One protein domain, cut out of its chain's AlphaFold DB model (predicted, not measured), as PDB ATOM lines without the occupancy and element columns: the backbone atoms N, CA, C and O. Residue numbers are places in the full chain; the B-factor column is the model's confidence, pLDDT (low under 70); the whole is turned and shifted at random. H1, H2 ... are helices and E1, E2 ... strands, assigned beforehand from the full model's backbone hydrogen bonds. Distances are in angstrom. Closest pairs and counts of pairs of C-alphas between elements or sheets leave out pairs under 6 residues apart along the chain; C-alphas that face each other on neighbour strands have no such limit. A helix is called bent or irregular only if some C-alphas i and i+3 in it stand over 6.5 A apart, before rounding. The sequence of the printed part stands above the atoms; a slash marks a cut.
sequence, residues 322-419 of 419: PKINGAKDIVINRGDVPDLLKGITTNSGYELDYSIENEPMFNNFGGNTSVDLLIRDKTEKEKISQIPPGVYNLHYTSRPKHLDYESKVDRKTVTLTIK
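This is residues 322 to 419 of the 419 residues of the protein "Beta glucanase" of Streptococcus pneumoniae (UniProt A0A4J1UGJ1). A single strongly twisted and curled sheet of five strands, with three long strands E2, E4 and E5 side by side and a short strand at each edge, has the one short helix H1 over one face; the long link of residues 333 to 349 runs over the same face. At one end of the long axis the loop between E2 and E3 reaches out, and its residues 364 to 369 stick out free. The printed part has 98 residues, with one named helix and five named strands in the order E1 E2 E3 H1 E4 E5; the mixed sheet runs E1 E5 E4 E2 E3. The class is mixed, helices and strands, with under half of the residues, 43, in named elements. The whole is compact, with a radius of gyration of the C-alphas of 14.4 A, yet elongated, spanning 43 by 28 by 20 A.

E4, residues 390 to 400, is the longest strand at 31.7 A, from C-alpha 390 at (-35.856, -16.366, -1.273). E5, residues 410 to 418, is 25.2 A long and ends with C-alpha 418 at (-30.705, -17.345, -1.311). E2, residues 350 to 357, measures 23.1 A. The edge strands are E1, residues 330 to 332, 6.6 A, beginning with C-alpha 330 at (-26.023, -14.389, 5.259), and E3, residues 373 to 375, 5.8 A. H1, residues 378 to 386, measures 14.9 A and is irregular: C-alphas 379 and 382 are 8.0 A apart.

E4 and E5 are a hairpin, antiparallel at 154 degrees, with N 392 and O 416 2.8 A apart, within hydrogen-bond range. E4 and E2 are antiparallel at 156 degrees, with N 395 and O 355 at 2.8 A. E2 and E3 are also a hairpin, antiparallel at 124 degrees, with N 374 and O 356 at 2.8 A. E1 and E5 are parallel at 36 degrees, with N 417 and O 330 at 2.8 A. H1 is on the sheet at a height of 7.6 A, over E2, and runs along the strands, at 26 degrees to E2 on the local plane. Its closest C-alphas to E2 are those of Lys 378 and Asp 353, 5.8 A apart. E3, H1 and E4 form a split strand-helix-strand unit, two strands of one sheet that are not neighbours, with the helix between them along the chain and E2 between them in the sheet; its crossover is right-handed. In H1, 0 of 5 O i to N i+4 pairs and 3 of 6 O i to N i+3 pairs are within hydrogen-bond range. E1 and E3 are apart.

The C-alphas of Ser 348 and Gly 366 are the two farthest apart, 46.6 A. The links E1 to E2 and E2 to E3 are long, with 17 and 15 residues. The printed part has no cut and ends at the chain's last residue, 419. The mean pLDDT of the printed part is 92.6, and no printed residue is under 70.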
ATOM      1  N   PRO A 322     -24.890 -20.295  27.886       93.62
ATOM      2  CA  PRO A 322     -24.114 -20.195  26.656       93.62
ATOM      3  C   PRO A 322     -24.332 -18.840  25.975       93.62
ATOM      4  O   PRO A 322     -25.336 -18.169  26.210       93.62
ATOM      5  N   LYS A 323     -23.380 -18.442  25.128       93.62
ATOM      6  CA  LYS A 323     -23.438 -17.208  24.340       93.62
ATOM      7  C   LYS A 323     -22.984 -17.464  22.912       93.62
ATOM      8  O   LYS A 323     -21.816 -17.773  22.674       93.62
ATOM      9  N   ILE A 324     -23.885 -17.260  21.961       94.56
ATOM     10  CA  ILE A 324     -23.588 -17.270  20.531       94.56
ATOM     11  C   ILE A 324     -22.947 -15.936  20.147       94.56
ATOM     12  O   ILE A 324     -23.505 -14.866  20.387       94.56
ATOM     13  N   ASN A 325     -21.790 -16.002  19.489       95.75
ATOM     14  CA  ASN A 325     -21.094 -14.840  18.935       95.75
ATOM     15  C   ASN A 325     -20.874 -15.017  17.428       95.75
ATOM     16  O   ASN A 325     -20.723 -16.140  16.951       95.75
ATOM     17  N   GLY A 326     -20.840 -13.903  16.689       95.38
ATOM     18  CA  GLY A 326     -20.568 -13.885  15.244       95.38
ATOM     19  C   GLY A 326     -21.794 -14.033  14.336       95.38
ATOM     20  O   GLY A 326     -21.651 -13.912  13.120       95.38
ATOM     21  N   ALA A 327     -22.990 -14.246  14.900       94.19
ATOM     22  CA  ALA A 327     -24.232 -14.352  14.135       94.19
ATOM     23  C   ALA A 327     -24.540 -13.042  13.391       94.19
ATOM     24  O   ALA A 327     -24.578 -11.965  13.989       94.19
ATOM     25  N   LYS A 328     -24.753 -13.148  12.080       94.44
ATOM     26  CA  LYS A 328     -25.105 -12.050  11.174       94.44
ATOM     27  C   LYS A 328     -25.886 -12.591   9.983       94.44
ATOM     28  O   LYS A 328     -25.804 -13.784   9.708       94.44
ATOM     29  N   ASP A 329     -26.584 -11.712   9.274       95.62
ATOM     30  CA  ASP A 329     -27.296 -12.078   8.050       95.62
ATOM     31  C   ASP A 329     -26.332 -12.644   6.995       95.62
ATOM     32  O   ASP A 329     -25.176 -12.218   6.881       95.62
ATOM     33  N   ILE A 330     -26.812 -13.624   6.228       96.06
ATOM     34  CA  ILE A 330     -26.023 -14.389   5.259       96.06
ATOM     35  C   ILE A 330     -26.700 -14.333   3.892       96.06
ATOM     36  O   ILE A 330     -27.920 -14.422   3.777       96.06
ATOM     37  N   VAL A 331     -25.887 -14.220   2.843       97.81
ATOM     38  CA  VAL A 331     -26.317 -14.323   1.447       97.81
ATOM     39  C   VAL A 331     -25.552 -15.466   0.794       97.81
ATOM     40  O   VAL A 331     -24.325 -15.502   0.885       97.81
ATOM     41  N   ILE A 332     -26.266 -16.380   0.141       97.50
ATOM     42  CA  ILE A 332     -25.708 -17.541  -0.570       97.50
ATOM     43  C   ILE A 332     -26.332 -17.626  -1.967       97.50
ATOM     44  O   ILE A 332     -27.377 -17.014  -2.208       97.50
ATOM     45  N   ASN A 333     -25.719 -18.368  -2.885       97.81
ATOM     46  CA  ASN A 333     -26.338 -18.656  -4.176       97.81
ATOM     47  C   ASN A 333     -27.083 -19.986  -4.106       97.81
ATOM     48  O   ASN A 333     -26.695 -20.909  -3.382       97.81
ATOM     49  N   ARG A 334     -28.153 -20.109  -4.888       95.69
ATOM     50  CA  ARG A 334     -28.836 -21.387  -5.072       95.69
ATOM     51  C   ARG A 334     -27.846 -22.473  -5.512       95.69
ATOM     52  O   ARG A 334     -27.078 -22.282  -6.450       95.69
ATOM     53  N   GLY A 335     -27.929 -23.637  -4.869       95.56
ATOM     54  CA  GLY A 335     -27.041 -24.774  -5.118       95.56
ATOM     55  C   GLY A 335     -25.826 -24.839  -4.186       95.56
ATOM     56  O   GLY A 335     -25.210 -25.898  -4.100       95.56
ATOM     57  N   ASP A 336     -25.515 -23.767  -3.449       95.00
ATOM     58  CA  ASP A 336     -24.412 -23.766  -2.486       95.00
ATOM     59  C   ASP A 336     -24.705 -24.684  -1.281       95.00
ATOM     60  O   ASP A 336     -25.836 -24.779  -0.796       95.00
ATOM     61  N   VAL A 337     -23.650 -25.305  -0.737       96.06
ATOM     62  CA  VAL A 337     -23.666 -26.019   0.557       96.06
ATOM     63  C   VAL A 337     -22.627 -25.379   1.490       96.06
ATOM     64  O   VAL A 337     -21.545 -25.930   1.710       96.06
ATOM     65  N   PRO A 338     -22.887 -24.160   1.991       94.88
ATOM     66  CA  PRO A 338     -21.934 -23.444   2.828       94.88
ATOM     67  C   PRO A 338     -21.848 -24.060   4.228       94.88
ATOM     68  O   PRO A 338     -22.817 -24.607   4.758       94.88
ATOM     69  N   ASP A 339     -20.700 -23.883   4.880       95.50
ATOM     70  CA  ASP A 339     -20.602 -24.075   6.326       95.50
ATOM     71  C   ASP A 339     -21.235 -22.874   7.044       95.50
ATOM     72  O   ASP A 339     -20.590 -21.844   7.260       95.50
ATOM     73  N   LEU A 340     -22.514 -23.003   7.400       96.62
ATOM     74  CA  LEU A 340     -23.271 -21.956   8.093       96.62
ATOM     75  C   LEU A 340     -22.786 -21.690   9.527       96.62
ATOM     76  O   LEU A 340     -23.168 -20.674  10.107       96.62
ATOM     77  N   LEU A 341     -21.945 -22.560  10.101       96.88
ATOM     78  CA  LEU A 341     -21.337 -22.360  11.421       96.88
ATOM     79  C   LEU A 341     -19.972 -21.665  11.343       96.88
ATOM     80  O   LEU A 341     -19.389 -21.328  12.376       96.88
ATOM     81  N   LYS A 342     -19.458 -21.404  10.137       96.38
ATOM     82  CA  LYS A 342     -18.158 -20.764   9.949       96.38
ATOM     83  C   LYS A 342     -18.129 -19.369  10.582       96.38
ATOM     84  O   LYS A 342     -18.807 -18.447  10.138       96.38
ATOM     85  N   GLY A 343     -17.268 -19.203  11.586       95.19
ATOM     86  CA  GLY A 343     -17.104 -17.942  12.317       95.19
ATOM     87  C   GLY A 343     -18.129 -17.717  13.432       95.19
ATOM     88  O   GLY A 343     -18.109 -16.656  14.052       95.19
ATOM     89  N   ILE A 344     -18.987 -18.704  13.706       97.62
ATOM     90  CA  ILE A 344     -19.892 -18.706  14.854       97.62
ATOM     91  C   ILE A 344     -19.213 -19.442  16.008       97.62
ATOM     92  O   ILE A 344     -18.645 -20.519  15.823       97.62
ATOM     93  N   THR A 345     -19.264 -18.872  17.209       97.19
ATOM     94  CA  THR A 345     -18.621 -19.458  18.398       97.19
ATOM     95  C   THR A 345     -19.560 -19.488  19.595       97.19
ATOM     96  O   THR A 345     -20.408 -18.605  19.735       97.19
ATOM     97  N   THR A 346     -19.349 -20.453  20.495       96.50
ATOM     98  CA  THR A 346     -19.999 -20.530  21.811       96.50
ATOM     99  C   THR A 346     -19.001 -20.876  22.920       96.50
ATOM    100  O   THR A 346     -17.838 -21.182  22.651       96.50
ATOM    101  N   ASN A 347     -19.440 -20.793  24.175       93.56
ATOM    102  CA  ASN A 347     -18.668 -21.155  25.358       93.56
ATOM    103  C   ASN A 347     -18.295 -22.648  25.372       93.56
ATOM    104  O   ASN A 347     -19.026 -23.499  24.866       93.56
ATOM    105  N   SER A 348     -17.175 -22.971  26.026       88.88
ATOM    106  CA  SER A 348     -16.760 -24.360  26.262       88.88
ATOM    107  C   SER A 348     -17.855 -25.160  26.981       88.88
ATOM    108  O   SER A 348     -18.538 -24.631  27.857       88.88
ATOM    109  N   GLY A 349     -18.020 -26.432  26.609       89.06
ATOM    110  CA  GLY A 349     -19.076 -27.313  27.126       89.06
ATOM    111  C   GLY A 349     -20.398 -27.261  26.350       89.06
ATOM    112  O   GLY A 349     -21.253 -28.121  26.564       89.06
ATOM    113  N   TYR A 350     -20.542 -26.322  25.412       93.88
ATOM    114  CA  TYR A 350     -21.708 -26.197  24.543       93.88
ATOM    115  C   TYR A 350     -21.351 -26.479  23.083       93.88
ATOM    116  O   TYR A 350     -20.223 -26.266  22.637       93.88
ATOM    117  N   GLU A 351     -22.336 -26.941  22.325       94.56
ATOM    118  CA  GLU A 351     -22.243 -27.159  20.889       94.56
ATOM    119  C   GLU A 351     -23.133 -26.175  20.139       94.56
ATOM    120  O   GLU A 351     -24.137 -25.689  20.667       94.56
ATOM    121  N   LEU A 352     -22.746 -25.898  18.894       95.12
ATOM    122  CA  LEU A 352     -23.536 -25.121  17.952       95.12
ATOM    123  C   LEU A 352     -24.317 -26.038  17.012       95.12
ATOM    124  O   LEU A 352     -23.824 -27.082  16.557       95.12
ATOM    125  N   ASP A 353     -25.524 -25.590  16.711       94.19
ATOM    126  CA  ASP A 353     -26.440 -26.163  15.739       94.19
ATOM    127  C   ASP A 353     -27.190 -25.034  15.023       94.19
ATOM    128  O   ASP A 353     -27.101 -23.866  15.426       94.19
ATOM    129  N   TYR A 354     -27.928 -25.371  13.970       93.50
ATOM    130  CA  TYR A 354     -28.798 -24.407  13.309       93.50
ATOM    131  C   TYR A 354     -30.050 -25.039  12.710       93.50
ATOM    132  O   TYR A 354     -30.072 -26.220  12.403       93.50
ATOM    133  N   SER A 355     -31.090 -24.243  12.501       93.06
ATOM    134  CA  SER A 355     -32.280 -24.635  11.737       93.06
ATOM    135  C   SER A 355     -32.698 -23.526  10.778       93.06
ATOM    136  O   SER A 355     -32.385 -22.360  11.015       93.06
ATOM    137  N   ILE A 356     -33.357 -23.895   9.677       93.50
ATOM    138  CA  ILE A 356     -33.844 -22.949   8.663       93.50
ATOM    139  C   ILE A 356     -35.326 -23.187   8.429       93.50
ATOM    140  O   ILE A 356     -35.736 -24.314   8.148       93.50
ATOM    141  N   GLU A 357     -36.106 -22.117   8.486       92.62
ATOM    142  CA  GLU A 357     -37.547 -22.125   8.255       92.62
ATOM    143  C   GLU A 357     -37.955 -21.056   7.227       92.62
ATOM    144  O   GLU A 357     -37.120 -20.275   6.760       92.62
ATOM    145  N   ASN A 358     -39.220 -21.074   6.801       92.94
ATOM    146  CA  ASN A 358     -39.703 -20.286   5.667       92.94
ATOM    147  C   ASN A 358     -40.754 -19.210   6.001       92.94
ATOM    148  O   ASN A 358     -41.453 -18.781   5.082       92.94
ATOM    149  N   GLU A 359     -40.859 -18.721   7.244       91.94
ATOM    150  CA  GLU A 359     -41.778 -17.634   7.633       91.94
ATOM    151  C   GLU A 359     -41.733 -16.454   6.647       91.94
ATOM    152  O   GLU A 359     -42.803 -16.033   6.192       91.94
ATOM    153  N   PRO A 360     -40.563 -15.929   6.217       91.81
ATOM    154  CA  PRO A 360     -40.555 -14.783   5.310       91.81
ATOM    155  C   PRO A 360     -41.101 -15.116   3.908       91.81
ATOM    156  O   PRO A 360     -41.576 -14.213   3.207       91.81
ATOM    157  N   MET A 361     -41.101 -16.396   3.524       93.06
ATOM    158  CA  MET A 361     -41.678 -16.913   2.277       93.06
ATOM    159  C   MET A 361     -43.130 -17.380   2.425       93.06
ATOM    160  O   MET A 361     -43.722 -17.831   1.445       93.06
ATOM    161  N   PHE A 362     -43.726 -17.276   3.615       92.94
ATOM    162  CA  PHE A 362     -45.078 -17.765   3.854       92.94
ATOM    163  C   PHE A 362     -46.108 -17.061   2.954       92.94
ATOM    164  O   PHE A 362     -46.124 -15.827   2.816       92.94
ATOM    165  N   ASN A 363     -46.990 -17.870   2.360       90.81
ATOM    166  CA  ASN A 363     -48.115 -17.425   1.545       90.81
ATOM    167  C   ASN A 363     -49.414 -17.432   2.369       90.81
ATOM    168  O   ASN A 363     -49.826 -18.486   2.846       90.81
ATOM    169  N   ASN A 364     -50.061 -16.267   2.490       87.50
ATOM    170  CA  ASN A 364     -51.312 -16.080   3.241       87.50
ATOM    171  C   ASN A 364     -52.545 -16.708   2.551       87.50
ATOM    172  O   ASN A 364     -53.584 -16.906   3.195       87.50
ATOM    173  N   PHE A 365     -52.445 -16.974   1.245       85.00
ATOM    174  CA  PHE A 365     -53.539 -17.469   0.411       85.00
ATOM    175  C   PHE A 365     -53.569 -19.000   0.342       85.00
ATOM    176  O   PHE A 365     -52.564 -19.688   0.543       85.00
ATOM    177  N   GLY A 366     -54.738 -19.537   0.020       79.38
ATOM    178  CA  GLY A 366     -55.006 -20.961  -0.089       79.38
ATOM    179  C   GLY A 366     -55.025 -21.689   1.257       79.38
ATOM    180  O   GLY A 366     -55.270 -21.117   2.321       79.38
ATOM    181  N   GLY A 367     -54.778 -22.998   1.196       72.38
ATOM    182  CA  GLY A 367     -54.783 -23.901   2.350       72.38
ATOM    183  C   GLY A 367     -53.430 -24.051   3.049       72.38
ATOM    184  O   GLY A 367     -53.245 -25.031   3.764       72.38
ATOM    185  N   ASN A 368     -52.465 -23.151   2.828       84.38
ATOM    186  CA  ASN A 368     -51.172 -23.237   3.505       84.38
ATOM    187  C   ASN A 368     -51.339 -22.944   5.001       84.38
ATOM    188  O   ASN A 368     -51.522 -21.800   5.395       84.38
ATOM    189  N   THR A 369     -51.314 -23.968   5.849       85.88
ATOM    190  CA  THR A 369     -51.678 -23.811   7.267       85.88
ATOM    191  C   THR A 369     -50.491 -23.653   8.205       85.88
ATOM    192  O   THR A 369     -50.713 -23.435   9.397       85.88
ATOM    193  N   SER A 370     -49.253 -23.740   7.713       87.81
ATOM    194  CA  SER A 370     -48.076 -23.656   8.572       87.81
ATOM    195  C   SER A 370     -46.829 -23.174   7.853       87.81
ATOM    196  O   SER A 370     -46.635 -23.428   6.673       87.81
ATOM    197  N   VAL A 371     -45.952 -22.540   8.620       90.25
ATOM    198  CA  VAL A 371     -44.537 -22.382   8.288       90.25
ATOM    199  C   VAL A 371     -43.836 -23.747   8.307       90.25
ATOM    200  O   VAL A 371     -44.113 -24.583   9.179       90.25
ATOM    201  N   ASP A 372     -42.918 -23.960   7.368       89.94
ATOM    202  CA  ASP A 372     -42.155 -25.191   7.193       89.94
ATOM    203  C   ASP A 372     -40.737 -25.070   7.752       89.94
ATOM    204  O   ASP A 372     -40.003 -24.122   7.469       89.94
ATOM    205  N   LEU A 373     -40.328 -26.108   8.482       91.25
ATOM    206  CA  LEU A 373     -38.935 -26.348   8.840       91.25
ATOM    207  C   LEU A 373     -38.228 -27.012   7.655       91.25
ATOM    208  O   LEU A 373     -38.449 -28.194   7.385       91.25
ATOM    209  N   LEU A 374     -37.384 -26.256   6.958       93.44
ATOM    210  CA  LEU A 374     -36.667 -26.716   5.768       93.44
ATOM    211  C   LEU A 374     -35.400 -27.496   6.126       93.44
ATOM    212  O   LEU A 374     -35.108 -28.513   5.500       93.44
ATOM    213  N   ILE A 375     -34.665 -27.023   7.137       93.94
ATOM    214  CA  ILE A 375     -33.431 -27.645   7.631       93.94
ATOM    215  C   ILE A 375     -33.539 -27.814   9.134       93.94
ATOM    216  O   ILE A 375     -33.626 -26.827   9.865       93.94
ATOM    217  N   ARG A 376     -33.525 -29.063   9.599       91.94
ATOM    218  CA  ARG A 376     -33.751 -29.366  11.018       91.94
ATOM    219  C   ARG A 376     -32.540 -29.117  11.897       91.94
ATOM    220  O   ARG A 376     -32.710 -28.704  13.037       91.94
ATOM    221  N   ASP A 377     -31.358 -29.433  11.397       93.12
ATOM    222  CA  ASP A 377     -30.087 -29.345  12.110       93.12
ATOM    223  C   ASP A 377     -28.923 -29.363  11.108       93.12
ATOM    224  O   ASP A 377     -29.106 -29.574   9.901       93.12
ATOM    225  N   LYS A 378     -27.703 -29.174  11.614       93.62
ATOM    226  CA  LYS A 378     -26.477 -29.175  10.804       93.62
ATOM    227  C   LYS A 378     -26.207 -30.476  10.034       93.62
ATOM    228  O   LYS A 378     -25.391 -30.464   9.112       93.62
ATOM    229  N   THR A 379     -26.842 -31.599  10.385       94.38
ATOM    230  CA  THR A 379     -26.659 -32.870   9.658       94.38
ATOM    231  C   THR A 379     -27.395 -32.875   8.321       94.38
ATOM    232  O   THR A 379     -26.990 -33.573   7.394       94.38
ATOM    233  N   GLU A 380     -28.412 -32.023   8.166       95.31
ATOM    234  CA  GLU A 380     -29.184 -31.877   6.933       95.31
ATOM    235  C   GLU A 380     -28.583 -30.845   5.954       95.31
ATOM    236  O   GLU A 380     -29.245 -30.458   4.993       95.31
ATOM    237  N   LYS A 381     -27.329 -30.406   6.156       95.56
ATOM    238  CA  LYS A 381     -26.689 -29.325   5.377       95.56
ATOM    239  C   LYS A 381     -26.780 -29.491   3.855       95.56
ATOM    240  O   LYS A 381     -26.954 -28.505   3.151       95.56
ATOM    241  N   GLU A 382     -26.733 -30.720   3.341       96.88
ATOM    242  CA  GLU A 382     -26.793 -30.983   1.897       96.88
ATOM    243  C   GLU A 382     -28.125 -30.533   1.269       96.88
ATOM    244  O   GLU A 382     -28.167 -30.145   0.100       96.88
ATOM    245  N   LYS A 383     -29.214 -30.499   2.055       96.75
ATOM    246  CA  LYS A 383     -30.525 -30.012   1.603       96.75
ATOM    247  C   LYS A 383     -30.545 -28.502   1.341       96.75
ATOM    248  O   LYS A 383     -31.430 -28.045   0.623       96.75
ATOM    249  N   ILE A 384     -29.585 -27.729   1.867       97.06
ATOM    250  CA  ILE A 384     -29.508 -26.269   1.653       97.06
ATOM    251  C   ILE A 384     -29.445 -25.944   0.154       97.06
ATOM    252  O   ILE A 384     -30.128 -25.032  -0.305       97.06
ATOM    253  N   SER A 385     -28.719 -26.756  -0.620       96.50
ATOM    254  CA  SER A 385     -28.590 -26.607  -2.076       96.50
ATOM    255  C   SER A 385     -29.925 -26.678  -2.835       96.50
ATOM    256  O   SER A 385     -30.030 -26.178  -3.957       96.50
ATOM    257  N   GLN A 386     -30.951 -27.289  -2.232       96.75
ATOM    258  CA  GLN A 386     -32.266 -27.513  -2.833       96.75
ATOM    259  C   GLN A 386     -33.276 -26.414  -2.491       96.75
ATOM    260  O   GLN A 386     -34.346 -26.366  -3.101       96.75
ATOM    261  N   ILE A 387     -32.960 -25.537  -1.533       96.75
ATOM    262  CA  ILE A 387     -33.869 -24.468  -1.124       96.75
ATOM    263  C   ILE A 387     -34.004 -23.460  -2.286       96.75
ATOM    264  O   ILE A 387     -32.993 -23.046  -2.865       96.75
ATOM    265  N   PRO A 388     -35.236 -23.079  -2.677       96.94
ATOM    266  CA  PRO A 388     -35.448 -22.073  -3.712       96.94
ATOM    267  C   PRO A 388     -34.830 -20.707  -3.361       96.94
ATOM    268  O   PRO A 388     -34.572 -20.422  -2.193       96.94
ATOM    269  N   PRO A 389     -34.628 -19.824  -4.354       97.94
ATOM    270  CA  PRO A 389     -34.303 -18.430  -4.085       97.94
ATOM    271  C   PRO A 389     -35.378 -17.765  -3.220       97.94
ATOM    272  O   PRO A 389     -36.577 -17.975  -3.428       97.94
ATOM    273  N   GLY A 390     -34.954 -16.952  -2.257       97.44
ATOM    274  CA  GLY A 390     -35.856 -16.366  -1.273       97.44
ATOM    275  C   GLY A 390     -35.155 -15.868  -0.017       97.44
ATOM    276  O   GLY A 390     -33.926 -15.807   0.061       97.44
ATOM    277  N   VAL A 391     -35.969 -15.503   0.971       96.88
ATOM    278  CA  VAL A 391     -35.536 -15.018   2.282       96.88
ATOM    279  C   VAL A 391     -36.066 -15.962   3.354       96.88
ATOM    280  O   VAL A 391     -37.248 -16.275   3.373       96.88
ATOM    281  N   TYR A 392     -35.203 -16.397   4.259       94.81
ATOM    282  CA  TYR A 392     -35.487 -17.420   5.263       94.81
ATOM    283  C   TYR A 392     -34.973 -16.960   6.627       94.81
ATOM    284  O   TYR A 392     -34.023 -16.167   6.681       94.81
ATOM    285  N   ASN A 393     -35.544 -17.452   7.730       91.69
ATOM    286  CA  ASN A 393     -34.867 -17.308   9.018       91.69
ATOM    287  C   ASN A 393     -33.882 -18.464   9.217       91.69
ATOM    288  O   ASN A 393     -34.201 -19.632   8.994       91.69
ATOM    289  N   LEU A 394     -32.679 -18.118   9.668       93.06
ATOM    290  CA  LEU A 394     -31.659 -19.044  10.142       93.06
ATOM    291  C   LEU A 394     -31.538 -18.883  11.658       93.06
ATOM    292  O   LEU A 394     -31.117 -17.835  12.151       93.06
ATOM    293  N   HIS A 395     -31.907 -19.924  12.393       90.62
ATOM    294  CA  HIS A 395     -31.827 -19.961  13.847       90.62
ATOM    295  C   HIS A 395     -30.573 -20.712  14.271       90.62
ATOM    296  O   HIS A 395     -30.500 -21.925  14.096       90.62
ATOM    297  N   TYR A 396     -29.612 -20.017  14.867       92.50
ATOM    298  CA  TYR A 396     -28.500 -20.640  15.572       92.50
ATOM    299  C   TYR A 396     -28.921 -21.035  16.980       92.50
ATOM    300  O   TYR A 396     -29.520 -20.224  17.688       92.50
ATOM    301  N   THR A 397     -28.529 -22.232  17.403       92.69
ATOM    302  CA  THR A 397     -28.743 -22.721  18.767       92.69
ATOM    303  C   THR A 397     -27.405 -23.086  19.393       92.69
ATOM    304  O   THR A 397     -26.618 -23.826  18.803       92.69
ATOM    305  N   SER A 398     -27.165 -22.612  20.615       93.69
ATOM    306  CA  SER A 398     -26.097 -23.112  21.469       93.69
ATOM    307  C   SER A 398     -26.678 -23.871  22.648       93.69
ATOM    308  O   SER A 398     -27.472 -23.329  23.413       93.69
ATOM    309  N   ARG A 399     -26.280 -25.135  22.785       91.88
ATOM    310  CA  ARG A 399     -26.858 -26.074  23.754       91.88
ATOM    311  C   ARG A 399     -25.811 -27.059  24.273       91.88
ATOM    312  O   ARG A 399     -24.814 -27.289  23.588       91.88
ATOM    313  N   PRO A 400     -26.006 -27.655  25.458       89.88
ATOM    314  CA  PRO A 400     -25.176 -28.773  25.884       89.88
ATOM    315  C   PRO A 400     -25.370 -29.982  24.954       89.88
ATOM    316  O   PRO A 400     -26.364 -30.084  24.225       89.88
ATOM    317  N   LYS A 401     -24.422 -30.926  25.004       84.19
ATOM    318  CA  LYS A 401     -24.498 -32.191  24.248       84.19
ATOM    319  C   LYS A 401     -25.783 -32.966  24.537       84.19
ATOM    320  O   LYS A 401     -26.399 -33.500  23.618       84.19
ATOM    321  N   HIS A 402     -26.185 -32.984  25.805       83.38
ATOM    322  CA  HIS A 402     -27.409 -33.608  26.283       83.38
ATOM    323  C   HIS A 402     -28.287 -32.533  26.910       83.38
ATOM    324  O   HIS A 402     -27.842 -31.841  27.822       83.38
ATOM    325  N   LEU A 403     -29.502 -32.377  26.387       82.69
ATOM    326  CA  LEU A 403     -30.480 -31.429  26.902       82.69
ATOM    327  C   LEU A 403     -31.324 -32.115  27.984       82.69
ATOM    328  O   LEU A 403     -31.966 -33.128  27.724       82.69
ATOM    329  N   ASP A 404     -31.330 -31.548  29.182       83.44
ATOM    330  CA  ASP A 404     -32.234 -31.889  30.284       83.44
ATOM    331  C   ASP A 404     -33.081 -30.666  30.677       83.44
ATOM    332  O   ASP A 404     -32.972 -29.614  30.058       83.44
ATOM    333  N   TYR A 405     -33.928 -30.745  31.705       76.81
ATOM    334  CA  TYR A 405     -34.777 -29.610  32.109       76.81
ATOM    335  C   TYR A 405     -34.024 -28.400  32.680       76.81
ATOM    336  O   TYR A 405     -34.580 -27.306  32.692       76.81
ATOM    337  N   GLU A 406     -32.774 -28.560  33.109       81.81
ATOM    338  CA  GLU A 406     -31.962 -27.482  33.696       81.81
ATOM    339  C   GLU A 406     -31.014 -26.843  32.676       81.81
ATOM    340  O   GLU A 406     -30.473 -25.756  32.895       81.81
ATOM    341  N   SER A 407     -30.850 -27.502  31.532       88.44
ATOM    342  CA  SER A 407     -29.962 -27.096  30.461       88.44
ATOM    343  C   SER A 407     -30.289 -25.702  29.943       88.44
ATOM    344  O   SER A 407     -31.395 -25.424  29.465       88.44
ATOM    345  N   LYS A 408     -29.280 -24.836  29.988       91.56
ATOM    346  CA  LYS A 408     -29.330 -23.482  29.443       91.56
ATOM    347  C   LYS A 408     -29.067 -23.532  27.941       91.56
ATOM    348  O   LYS A 408     -28.199 -24.270  27.476       91.56
ATOM    349  N   VAL A 409     -29.836 -22.751  27.196       90.88
ATOM    350  CA  VAL A 409     -29.759 -22.648  25.738       90.88
ATOM    351  C   VAL A 409     -29.697 -21.170  25.386       90.88
ATOM    352  O   VAL A 409     -30.321 -20.354  26.060       90.88
ATOM    353  N   ASP A 410     -28.938 -20.838  24.350       90.38
ATOM    354  CA  ASP A 410     -28.952 -19.516  23.724       90.38
ATOM    355  C   ASP A 410     -29.348 -19.677  22.260       90.38
ATOM    356  O   ASP A 410     -28.989 -20.671  21.617       90.38
ATOM    357  N   ARG A 411     -30.110 -18.714  21.744       88.81
ATOM    358  CA  ARG A 411     -30.635 -18.741  20.382       88.81
ATOM    359  C   ARG A 411     -30.488 -17.378  19.729       88.81
ATOM    360  O   ARG A 411     -30.757 -16.338  20.330       88.81
ATOM    361  N   LYS A 412     -30.078 -17.382  18.462       88.38
ATOM    362  CA  LYS A 412     -29.984 -16.172  17.638       88.38
ATOM    363  C   LYS A 412     -30.589 -16.424  16.273       88.38
ATOM    364  O   LYS A 412     -30.202 -17.372  15.599       88.38
ATOM    365  N   THR A 413     -31.496 -15.548  15.864       88.62
ATOM    366  CA  THR A 413     -32.088 -15.575  14.527       88.62
ATOM    367  C   THR A 413     -31.440 -14.520  13.645       88.62
ATOM    368  O   THR A 413     -31.340 -13.360  14.045       88.62
ATOM    369  N   VAL A 414     -31.040 -14.920  12.442       91.31
ATOM    370  CA  VAL A 414     -30.527 -14.032  11.390       91.31
ATOM    371  C   VAL A 414     -31.263 -14.297  10.082       91.31
ATOM    372  O   VAL A 414     -31.916 -15.330   9.921       91.31
ATOM    373  N   THR A 415     -31.155 -13.373   9.136       94.44
ATOM    374  CA  THR A 415     -31.723 -13.544   7.802       94.44
ATOM    375  C   THR A 415     -30.774 -14.333   6.901       94.44
ATOM    376  O   THR A 415     -29.604 -13.985   6.756       94.44
ATOM    377  N   LEU A 416     -31.293 -15.374   6.247       96.94
ATOM    378  CA  LEU A 416     -30.633 -16.083   5.153       96.94
ATOM    379  C   LEU A 416     -31.295 -15.686   3.829       96.94
ATOM    380  O   LEU A 416     -32.484 -15.916   3.634       96.94
ATOM    381  N   THR A 417     -30.522 -15.112   2.912       98.25
ATOM    382  CA  THR A 417     -30.970 -14.804   1.547       98.25
ATOM    383  C   THR A 417     -30.328 -15.773   0.562       98.25
ATOM    384  O   THR A 417     -29.104 -15.866   0.499       98.25
ATOM    385  N   ILE A 418     -31.147 -16.455  -0.233       98.12
ATOM    386  CA  ILE A 418     -30.705 -17.345  -1.311       98.12
ATOM    387  C   ILE A 418     -31.005 -16.654  -2.639       98.12
ATOM    388  O   ILE A 418     -32.163 -16.325  -2.906       98.12
ATOM    389  N   LYS A 419     -29.962 -16.388  -3.430       96.06
ATOM    390  CA  LYS A 419     -30.058 -15.746  -4.749       96.06
ATOM    391  C   LYS A 419     -30.195 -16.748  -5.884       96.06
ATOM    392  O   LYS A 419     -29.544 -17.817  -5.812       96.06
TER     393      LYS A 419